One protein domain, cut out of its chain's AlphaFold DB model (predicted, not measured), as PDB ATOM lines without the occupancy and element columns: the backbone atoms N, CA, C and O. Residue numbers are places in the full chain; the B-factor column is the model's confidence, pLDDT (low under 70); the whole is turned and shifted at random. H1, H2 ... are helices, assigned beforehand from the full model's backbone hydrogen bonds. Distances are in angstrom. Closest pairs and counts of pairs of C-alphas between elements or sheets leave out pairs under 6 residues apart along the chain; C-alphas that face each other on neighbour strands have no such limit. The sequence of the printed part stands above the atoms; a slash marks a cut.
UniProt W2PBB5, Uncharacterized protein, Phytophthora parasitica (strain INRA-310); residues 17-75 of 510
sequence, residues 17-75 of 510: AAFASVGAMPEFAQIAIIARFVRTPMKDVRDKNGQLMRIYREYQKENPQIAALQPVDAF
ATOM      1  N   ALA A  17     127.242 148.956 175.889       84.88
ATOM      2  CA  ALA A  17     128.483 149.641 176.234       84.88
ATOM      3  C   ALA A  17     129.344 149.956 174.999       84.88
ATOM      4  O   ALA A  17     129.834 151.073 174.879       84.88
ATOM      5  N   ALA A  18     129.475 149.025 174.048       84.25
ATOM      6  CA  ALA A  18     130.229 149.280 172.819       84.25
ATOM      7  C   ALA A  18     129.555 150.337 171.937       84.25
ATOM      8  O   ALA A  18     130.230 151.212 171.398       84.25
ATOM      9  N   PHE A  19     128.222 150.331 171.854       86.69
ATOM     10  CA  PHE A  19     127.498 151.415 171.188       86.69
ATOM     11  C   PHE A  19     127.619 152.751 171.918       86.69
ATOM     12  O   PHE A  19     127.690 153.779 171.257       86.69
ATOM     13  N   ALA A  20     127.695 152.757 173.251       86.50
ATOM     14  CA  ALA A  20     127.951 153.977 174.011       86.50
ATOM     15  C   ALA A  20     129.354 154.540 173.727       86.50
ATOM     16  O   ALA A  20     129.497 155.747 173.572       86.50
ATOM     17  N   SER A  21     130.374 153.683 173.584       86.38
ATOM     18  CA  SER A  21     131.719 154.116 173.177       86.38
ATOM     19  C   SER A  21     131.731 154.715 171.773       86.38
ATOM     20  O   SER A  21     132.363 155.744 171.557       86.38
ATOM     21  N   VAL A  22     131.001 154.115 170.826       86.62
ATOM     22  CA  VAL A  22     130.863 154.696 169.485       86.62
ATOM     23  C   VAL A  22     130.082 156.014 169.546       86.62
ATOM     24  O   VAL A  22     130.501 156.998 168.950       86.62
ATOM     25  N   GLY A  23     129.002 156.069 170.326       85.94
ATOM     26  CA  GLY A  23     128.157 157.254 170.499       85.94
ATOM     27  C   GLY A  23     128.835 158.446 171.180       85.94
ATOM     28  O   GLY A  23     128.327 159.557 171.088       85.94
ATOM     29  N   ALA A  24     129.981 158.245 171.836       85.19
ATOM     30  CA  ALA A  24     130.777 159.324 172.417       85.19
ATOM     31  C   ALA A  24     131.617 160.099 171.379       85.19
ATOM     32  O   ALA A  24     132.192 161.132 171.712       85.19
ATOM     33  N   MET A  25     131.723 159.612 170.138       83.44
ATOM     34  CA  MET A  25     132.434 160.309 169.060       83.44
ATOM     35  C   MET A  25     131.512 161.248 168.271       83.44
ATOM     36  O   MET A  25     130.294 161.074 168.303       83.44
ATOM     37  N   PRO A  26     132.070 162.188 167.485       84.88
ATOM     38  CA  PRO A  26     131.291 163.019 166.566       84.88
ATOM     39  C   PRO A  26     130.427 162.202 165.591       84.88
ATOM     40  O   PRO A  26     130.822 161.120 165.159       84.88
ATOM     41  N   GLU A  27     129.273 162.732 165.182       84.38
ATOM     42  CA  GLU A  27     128.279 162.000 164.374       84.38
ATOM     43  C   GLU A  27     128.848 161.410 163.075       84.38
ATOM     44  O   GLU A  27     128.580 160.257 162.733       84.38
ATOM     45  N   PHE A  28     129.705 162.157 162.372       86.62
ATOM     46  CA  PHE A  28     130.341 161.668 161.145       86.62
ATOM     47  C   PHE A  28     131.245 160.446 161.407       86.62
ATOM     48  O   PHE A  28     131.296 159.522 160.592       86.62
ATOM     49  N   ALA A  29     131.918 160.409 162.562       86.94
ATOM     50  CA  ALA A  29     132.768 159.299 162.983       86.94
ATOM     51  C   ALA A  29     131.932 158.066 163.338       86.94
ATOM     52  O   ALA A  29     132.286 156.947 162.961       86.94
ATOM     53  N   GLN A  30     130.787 158.272 163.998       89.69
ATOM     54  CA  GLN A  30     129.828 157.203 164.276       89.69
ATOM     55  C   GLN A  30     129.377 156.533 162.976       89.69
ATOM     56  O   GLN A  30     129.457 155.311 162.848       89.69
ATOM     57  N   ILE A  31     128.969 157.329 161.982       88.62
ATOM     58  CA  ILE A  31     128.523 156.825 160.677       88.62
ATOM     59  C   ILE A  31     129.644 156.040 159.991       88.62
ATOM     60  O   ILE A  31     129.400 154.943 159.490       88.62
ATOM     61  N   ALA A  32     130.876 156.556 159.997       88.62
ATOM     62  CA  ALA A  32     132.014 155.889 159.371       88.62
ATOM     63  C   ALA A  32     132.323 154.524 160.013       88.62
ATOM     64  O   ALA A  32     132.492 153.528 159.305       88.62
ATOM     65  N   ILE A  33     132.350 154.457 161.345       89.56
ATOM     66  CA  ILE A  33     132.633 153.223 162.091       89.56
ATOM     67  C   ILE A  33     131.524 152.197 161.894       89.56
ATOM     68  O   ILE A  33     131.803 151.032 161.608       89.56
ATOM     69  N   ILE A  34     130.266 152.623 161.975       89.19
ATOM     70  CA  ILE A  34     129.127 151.730 161.783       89.19
ATOM     71  C   ILE A  34     129.042 151.251 160.329       89.19
ATOM     72  O   ILE A  34     128.783 150.075 160.091       89.19
ATOM     73  N   ALA A  35     129.348 152.101 159.348       87.50
ATOM     74  CA  ALA A  35     129.399 151.695 157.946       87.50
ATOM     75  C   ALA A  35     130.502 150.655 157.679       87.50
ATOM     76  O   ALA A  35     130.273 149.699 156.938       87.50
ATOM     77  N   ARG A  36     131.685 150.798 158.293       87.94
ATOM     78  CA  ARG A  36     132.755 149.782 158.227       87.94
ATOM     79  C   ARG A  36     132.332 148.476 158.894       87.94
ATOM     80  O   ARG A  36     132.576 147.397 158.356       87.94
ATOM     81  N   PHE A  37     131.652 148.574 160.030       87.00
ATOM     82  CA  PHE A  37     131.147 147.417 160.754       87.00
ATOM     83  C   PHE A  37     130.093 146.646 159.946       87.00
ATOM     84  O   PHE A  37     130.228 145.439 159.792       87.00
ATOM     85  N   VAL A  38     129.117 147.323 159.335       83.44
ATOM     86  CA  VAL A  38     128.076 146.684 158.502       83.44
ATOM     87  C   VAL A  38     128.639 146.084 157.208       83.44
ATOM     88  O   VAL A  38     128.146 145.063 156.741       83.44
ATOM     89  N   ARG A  39     129.685 146.686 156.627       83.31
ATOM     90  CA  ARG A  39     130.363 146.148 155.433       83.31
ATOM     91  C   ARG A  39     131.269 144.954 155.731       83.31
ATOM     92  O   ARG A  39     131.677 144.264 154.801       83.31
ATOM     93  N   THR A  40     131.607 144.716 156.997       80.50
ATOM     94  CA  THR A  40     132.413 143.558 157.384       80.50
ATOM     95  C   THR A  40     131.533 142.304 157.328       80.50
ATOM     96  O   THR A  40     130.489 142.287 157.980       80.50
ATOM     97  N   PRO A  41     131.919 141.241 156.597       74.81
ATOM     98  CA  PRO A  41     131.133 140.012 156.547       74.81
ATOM     99  C   PRO A  41     131.025 139.387 157.949       74.81
ATOM    100  O   PRO A  41     132.024 139.013 158.558       74.81
ATOM    101  N   MET A  42     129.800 139.279 158.475       70.44
ATOM    102  CA  MET A  42     129.521 138.861 159.862       70.44
ATOM    103  C   MET A  42     129.368 137.339 160.042       70.44
ATOM    104  O   MET A  42     129.098 136.891 161.158       70.44
ATOM    105  N   LYS A  43     129.529 136.548 158.971       68.88
ATOM    106  CA  LYS A  43     129.282 135.091 158.954       68.88
ATOM    107  C   LYS A  43     130.259 134.297 159.828       68.88
ATOM    108  O   LYS A  43     129.837 133.363 160.500       68.88
ATOM    109  N   ASP A  44     131.517 134.731 159.896       70.25
ATOM    110  CA  ASP A  44     132.594 134.018 160.607       70.25
ATOM    111  C   ASP A  44     133.017 134.698 161.924       70.25
ATOM    112  O   ASP A  44     133.895 134.223 162.651       70.25
ATOM    113  N   VAL A  45     132.394 135.831 162.264       76.19
ATOM    114  CA  VAL A  45     132.775 136.646 163.423       76.19
ATOM    115  C   VAL A  45     132.078 136.132 164.684       76.19
ATOM    116  O   VAL A  45     130.909 136.427 164.934       76.19
ATOM    117  N   ARG A  46     132.826 135.391 165.515       76.44
ATOM    118  CA  ARG A  46     132.350 134.882 166.819       76.44
ATOM    119  C   ARG A  46     132.050 135.998 167.825       76.44
ATOM    120  O   ARG A  46     131.094 135.886 168.583       76.44
ATOM    121  N   ASP A  47     132.854 137.065 167.822       84.19
ATOM    122  CA  ASP A  47     132.707 138.211 168.724       84.19
ATOM    123  C   ASP A  47     132.436 139.508 167.951       84.19
ATOM    124  O   ASP A  47     133.341 140.224 167.512       84.19
ATOM    125  N   LYS A  48     131.146 139.818 167.800       84.94
ATOM    126  CA  LYS A  48     130.661 141.036 167.135       84.94
ATOM    127  C   LYS A  48     130.987 142.296 167.938       84.94
ATOM    128  O   LYS A  48     131.223 143.353 167.357       84.94
ATOM    129  N   ASN A  49     131.045 142.179 169.263       87.38
ATOM    130  CA  ASN A  49     131.387 143.280 170.154       87.38
ATOM    131  C   ASN A  49     132.872 143.649 170.010       87.38
ATOM    132  O   ASN A  49     133.211 144.816 169.816       87.38
ATOM    133  N   GLY A  50     133.749 142.644 170.019       87.94
ATOM    134  CA  GLY A  50     135.177 142.805 169.753       87.94
ATOM    135  C   GLY A  50     135.462 143.353 168.357       87.94
ATOM    136  O   GLY A  50     136.322 144.221 168.211       87.94
ATOM    137  N   GLN A  51     134.706 142.927 167.338       87.81
ATOM    138  CA  GLN A  51     134.853 143.452 165.978       87.81
ATOM    139  C   GLN A  51     134.474 144.935 165.881       87.81
ATOM    140  O   GLN A  51     135.207 145.705 165.261       87.81
ATOM    141  N   LEU A  52     133.388 145.368 166.533       89.81
ATOM    142  CA  LEU A  52     133.033 146.789 166.578       89.81
ATOM    143  C   LEU A  52     134.123 147.610 167.277       89.81
ATOM    144  O   LEU A  52     134.552 148.641 166.762       89.81
ATOM    145  N   MET A  53     134.621 147.128 168.419       92.44
ATOM    146  CA  MET A  53     135.675 147.824 169.161       92.44
ATOM    147  C   MET A  53     137.024 147.830 168.428       92.44
ATOM    148  O   MET A  53     137.799 148.771 168.591       92.44
ATOM    149  N   ARG A  54     137.313 146.820 167.599       91.44
ATOM    150  CA  ARG A  54     138.479 146.809 166.706       91.44
ATOM    151  C   ARG A  54     138.386 147.940 165.684       91.44
ATOM    152  O   ARG A  54     139.315 148.735 165.603       91.44
ATOM    153  N   ILE A  55     137.256 148.045 164.986       91.62
ATOM    154  CA  ILE A  55     137.014 149.095 163.983       91.62
ATOM    155  C   ILE A  55     137.038 150.482 164.632       91.62
ATOM    156  O   ILE A  55     137.614 151.409 164.077       91.62
ATOM    157  N   TYR A  56     136.469 150.621 165.833       91.31
ATOM    158  CA  TYR A  56     136.545 151.849 166.625       91.31
ATOM    159  C   TYR A  56     137.999 152.285 166.872       91.31
ATOM    160  O   TYR A  56     138.361 153.422 166.579       91.31
ATOM    161  N   ARG A  57     138.855 151.379 167.362       91.56
ATOM    162  CA  ARG A  57     140.269 151.685 167.647       91.56
ATOM    163  C   ARG A  57     141.069 151.969 166.378       91.56
ATOM    164  O   ARG A  57     141.930 152.841 166.382       91.56
ATOM    165  N   GLU A  58     140.794 151.233 165.308       93.06
ATOM    166  CA  GLU A  58     141.419 151.440 164.002       93.06
ATOM    167  C   GLU A  58     141.066 152.819 163.437       93.06
ATOM    168  O   GLU A  58     141.954 153.578 163.059       93.06
ATOM    169  N   TYR A  59     139.793 153.206 163.512       91.31
ATOM    170  CA  TYR A  59     139.335 154.520 163.078       91.31
ATOM    171  C   TYR A  59     139.947 155.665 163.900       91.31
ATOM    172  O   TYR A  59     140.331 156.688 163.332       91.31
ATOM    173  N   GLN A  60     140.099 155.486 165.218       89.31
ATOM    174  CA  GLN A  60     140.805 156.446 166.076       89.31
ATOM    175  C   GLN A  60     142.287 156.571 165.722       89.31
ATOM    176  O   GLN A  60     142.833 157.671 165.741       89.31
ATOM    177  N   LYS A  61     142.939 155.453 165.386       91.12
ATOM    178  CA  LYS A  61     144.343 155.443 164.967       91.12
ATOM    179  C   LYS A  61     144.539 156.142 163.620       91.12
ATOM    180  O   LYS A  61     145.520 156.855 163.451       91.12
ATOM    181  N   GLU A  62     143.623 155.938 162.676       91.12
ATOM    182  CA  GLU A  62     143.645 156.598 161.366       91.12
ATOM    183  C   GLU A  62     143.357 158.101 161.460       91.12
ATOM    184  O   GLU A  62     143.874 158.877 160.662       91.12
ATOM    185  N   ASN A  63     142.540 158.518 162.431       87.31
ATOM    186  CA  ASN A  63     142.055 159.890 162.543       87.31
ATOM    187  C   ASN A  63     142.312 160.458 163.951       87.31
ATOM    188  O   ASN A  63     141.360 160.712 164.698       87.31
ATOM    189  N   PRO A  64     143.581 160.716 164.326       84.00
ATOM    190  CA  PRO A  64     143.924 161.210 165.662       84.00
ATOM    191  C   PRO A  64     143.305 162.584 165.959       84.00
ATOM    192  O   PRO A  64     142.986 162.894 167.105       84.00
ATOM    193  N   GLN A  65     143.062 163.386 164.919       81.44
ATOM    194  CA  GLN A  65     142.418 164.698 165.012       81.44
ATOM    195  C   GLN A  65     140.999 164.658 165.591       81.44
ATOM    196  O   GLN A  65     140.547 165.653 166.146       81.44
ATOM    197  N   ILE A  66     140.308 163.516 165.532       79.62
ATOM    198  CA  ILE A  66     138.936 163.383 166.041       79.62
ATOM    199  C   ILE A  66     138.883 163.523 167.562       79.62
ATOM    200  O   ILE A  66     137.895 164.028 168.084       79.62
ATOM    201  N   ALA A  67     139.956 163.160 168.271       71.06
ATOM    202  CA  ALA A  67     140.049 163.372 169.715       71.06
ATOM    203  C   ALA A  67     140.110 164.862 170.100       71.06
ATOM    204  O   ALA A  67     139.765 165.213 171.225       71.06
ATOM    205  N   ALA A  68     140.543 165.728 169.179       71.50
ATOM    206  CA  ALA A  68     140.621 167.173 169.381       71.50
ATOM    207  C   ALA A  68     139.357 167.915 168.914       71.50
ATOM    208  O   ALA A  68     139.207 169.103 169.202       71.50
ATOM    209  N   LEU A  69     138.454 167.244 168.189       70.19
ATOM    210  CA  LEU A  69     137.219 167.862 167.718       70.19
ATOM    211  C   LEU A  69     136.241 168.010 168.877       70.19
ATOM    212  O   LEU A  69     135.891 167.041 169.551       70.19
ATOM    213  N   GLN A  70     135.783 169.241 169.084       63.53
ATOM    214  CA  GLN A  70     134.725 169.502 170.044       63.53
ATOM    215  C   GLN A  70     133.382 168.978 169.509       63.53
ATOM    216  O   GLN A  70     133.151 169.006 168.295       63.53
ATOM    217  N   PRO A  71     132.489 168.495 170.391       64.38
ATOM    218  CA  PRO A  71     131.124 168.158 170.013       64.38
ATOM    219  C   PRO A  71     130.451 169.361 169.350       64.38
ATOM    220  O   PRO A  71     130.661 170.494 169.779       64.38
ATOM    221  N   VAL A  72     129.617 169.126 168.338       57.59
ATOM    222  CA  VAL A  72     128.904 170.204 167.627       57.59
ATOM    223  C   VAL A  72     128.027 171.021 168.588       57.59
ATOM    224  O   VAL A  72     127.932 172.232 168.434       57.59
ATOM    225  N   ASP A  73     127.515 170.404 169.658       58.00
ATOM    226  CA  ASP A  73     126.773 171.082 170.736       58.00
ATOM    227  C   ASP A  73     127.608 172.096 171.544       58.00
ATOM    228  O   ASP A  73     127.049 172.957 172.220       58.00
ATOM    229  N   ALA A  74     128.942 172.006 171.499       57.09
ATOM    230  CA  ALA A  74     129.849 172.979 172.115       57.09
ATOM    231  C   ALA A  74     130.233 174.118 171.155       57.09
ATOM    232  O   ALA A  74     130.780 175.134 171.590       57.09
ATOM    233  N   PHE A  75     129.950 173.976 169.856       51.00
ATOM    234  CA  PHE A  75     130.195 175.023 168.876       51.00
ATOM    235  C   PHE A  75     129.056 176.046 168.915       51.00
ATOM    236  O   PHE A  75     128.046 175.922 168.226       51.00
TER     237      PHE A  75
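This is residues 17 to 75 of the 510 residues of an uncharacterized protein of Phytophthora parasitica (strain INRA-310) (UniProt W2PBB5). The longest helix, H3, crosses H2 steeply, with short H1 packed on both; loop 40 to 47 lies at one end, H4 and tail 69 to 75 at the other. The printed part has 59 residues, all helix in class, in the order H1, H2, H3, H4, with no named strand. It is only just compact, close to loose, with a radius of gyration of the C-alphas of 12.2 A, and spans 42 by 21 by 16 A.

H3, residues 48 to 62, measures 21.1 A and begins at C-alpha 48 (130.661, 141.036, 167.135). H2, residues 27 to 39, measures 18.3 A. H1 is residues 17 to 23; H4, residues 64 to 68, ends at C-alpha 68 (140.621, 167.173, 169.381).

H3 touches H2, whose residues 33 to 37 alone take part, at a steep tilt of 52 degrees, opposite ways; the closest C-alphas, of Ile 33 and Tyr 56, are 6.1 A apart. H1 touches H3, closest C-alphas Ala 18 and Asn 49 at 6.7 A. H1 and H2 only just touch, with 3 pairs of C-alphas within 8 A, through residues 30 to 33 of H2 alone; the closest, Val 22 and Gln 30, are 5.9 A apart. H4 is close to but not clearly touching H3, the closest C-alphas, of Gln 60 and Ile 66, being 7.2 A apart. In H1, H2 and H3 every O i to N i+4 pair is within hydrogen-bond range; in H4 0 of 1 is, but 2 of 2 O i to N i+3 pairs are.

The farthest C-alphas, of Asp 44 and Phe 75, are 41.9 A apart. The printed part has no cut and no long link. pLDDT is under 70 at residues 43 and 70 to 75.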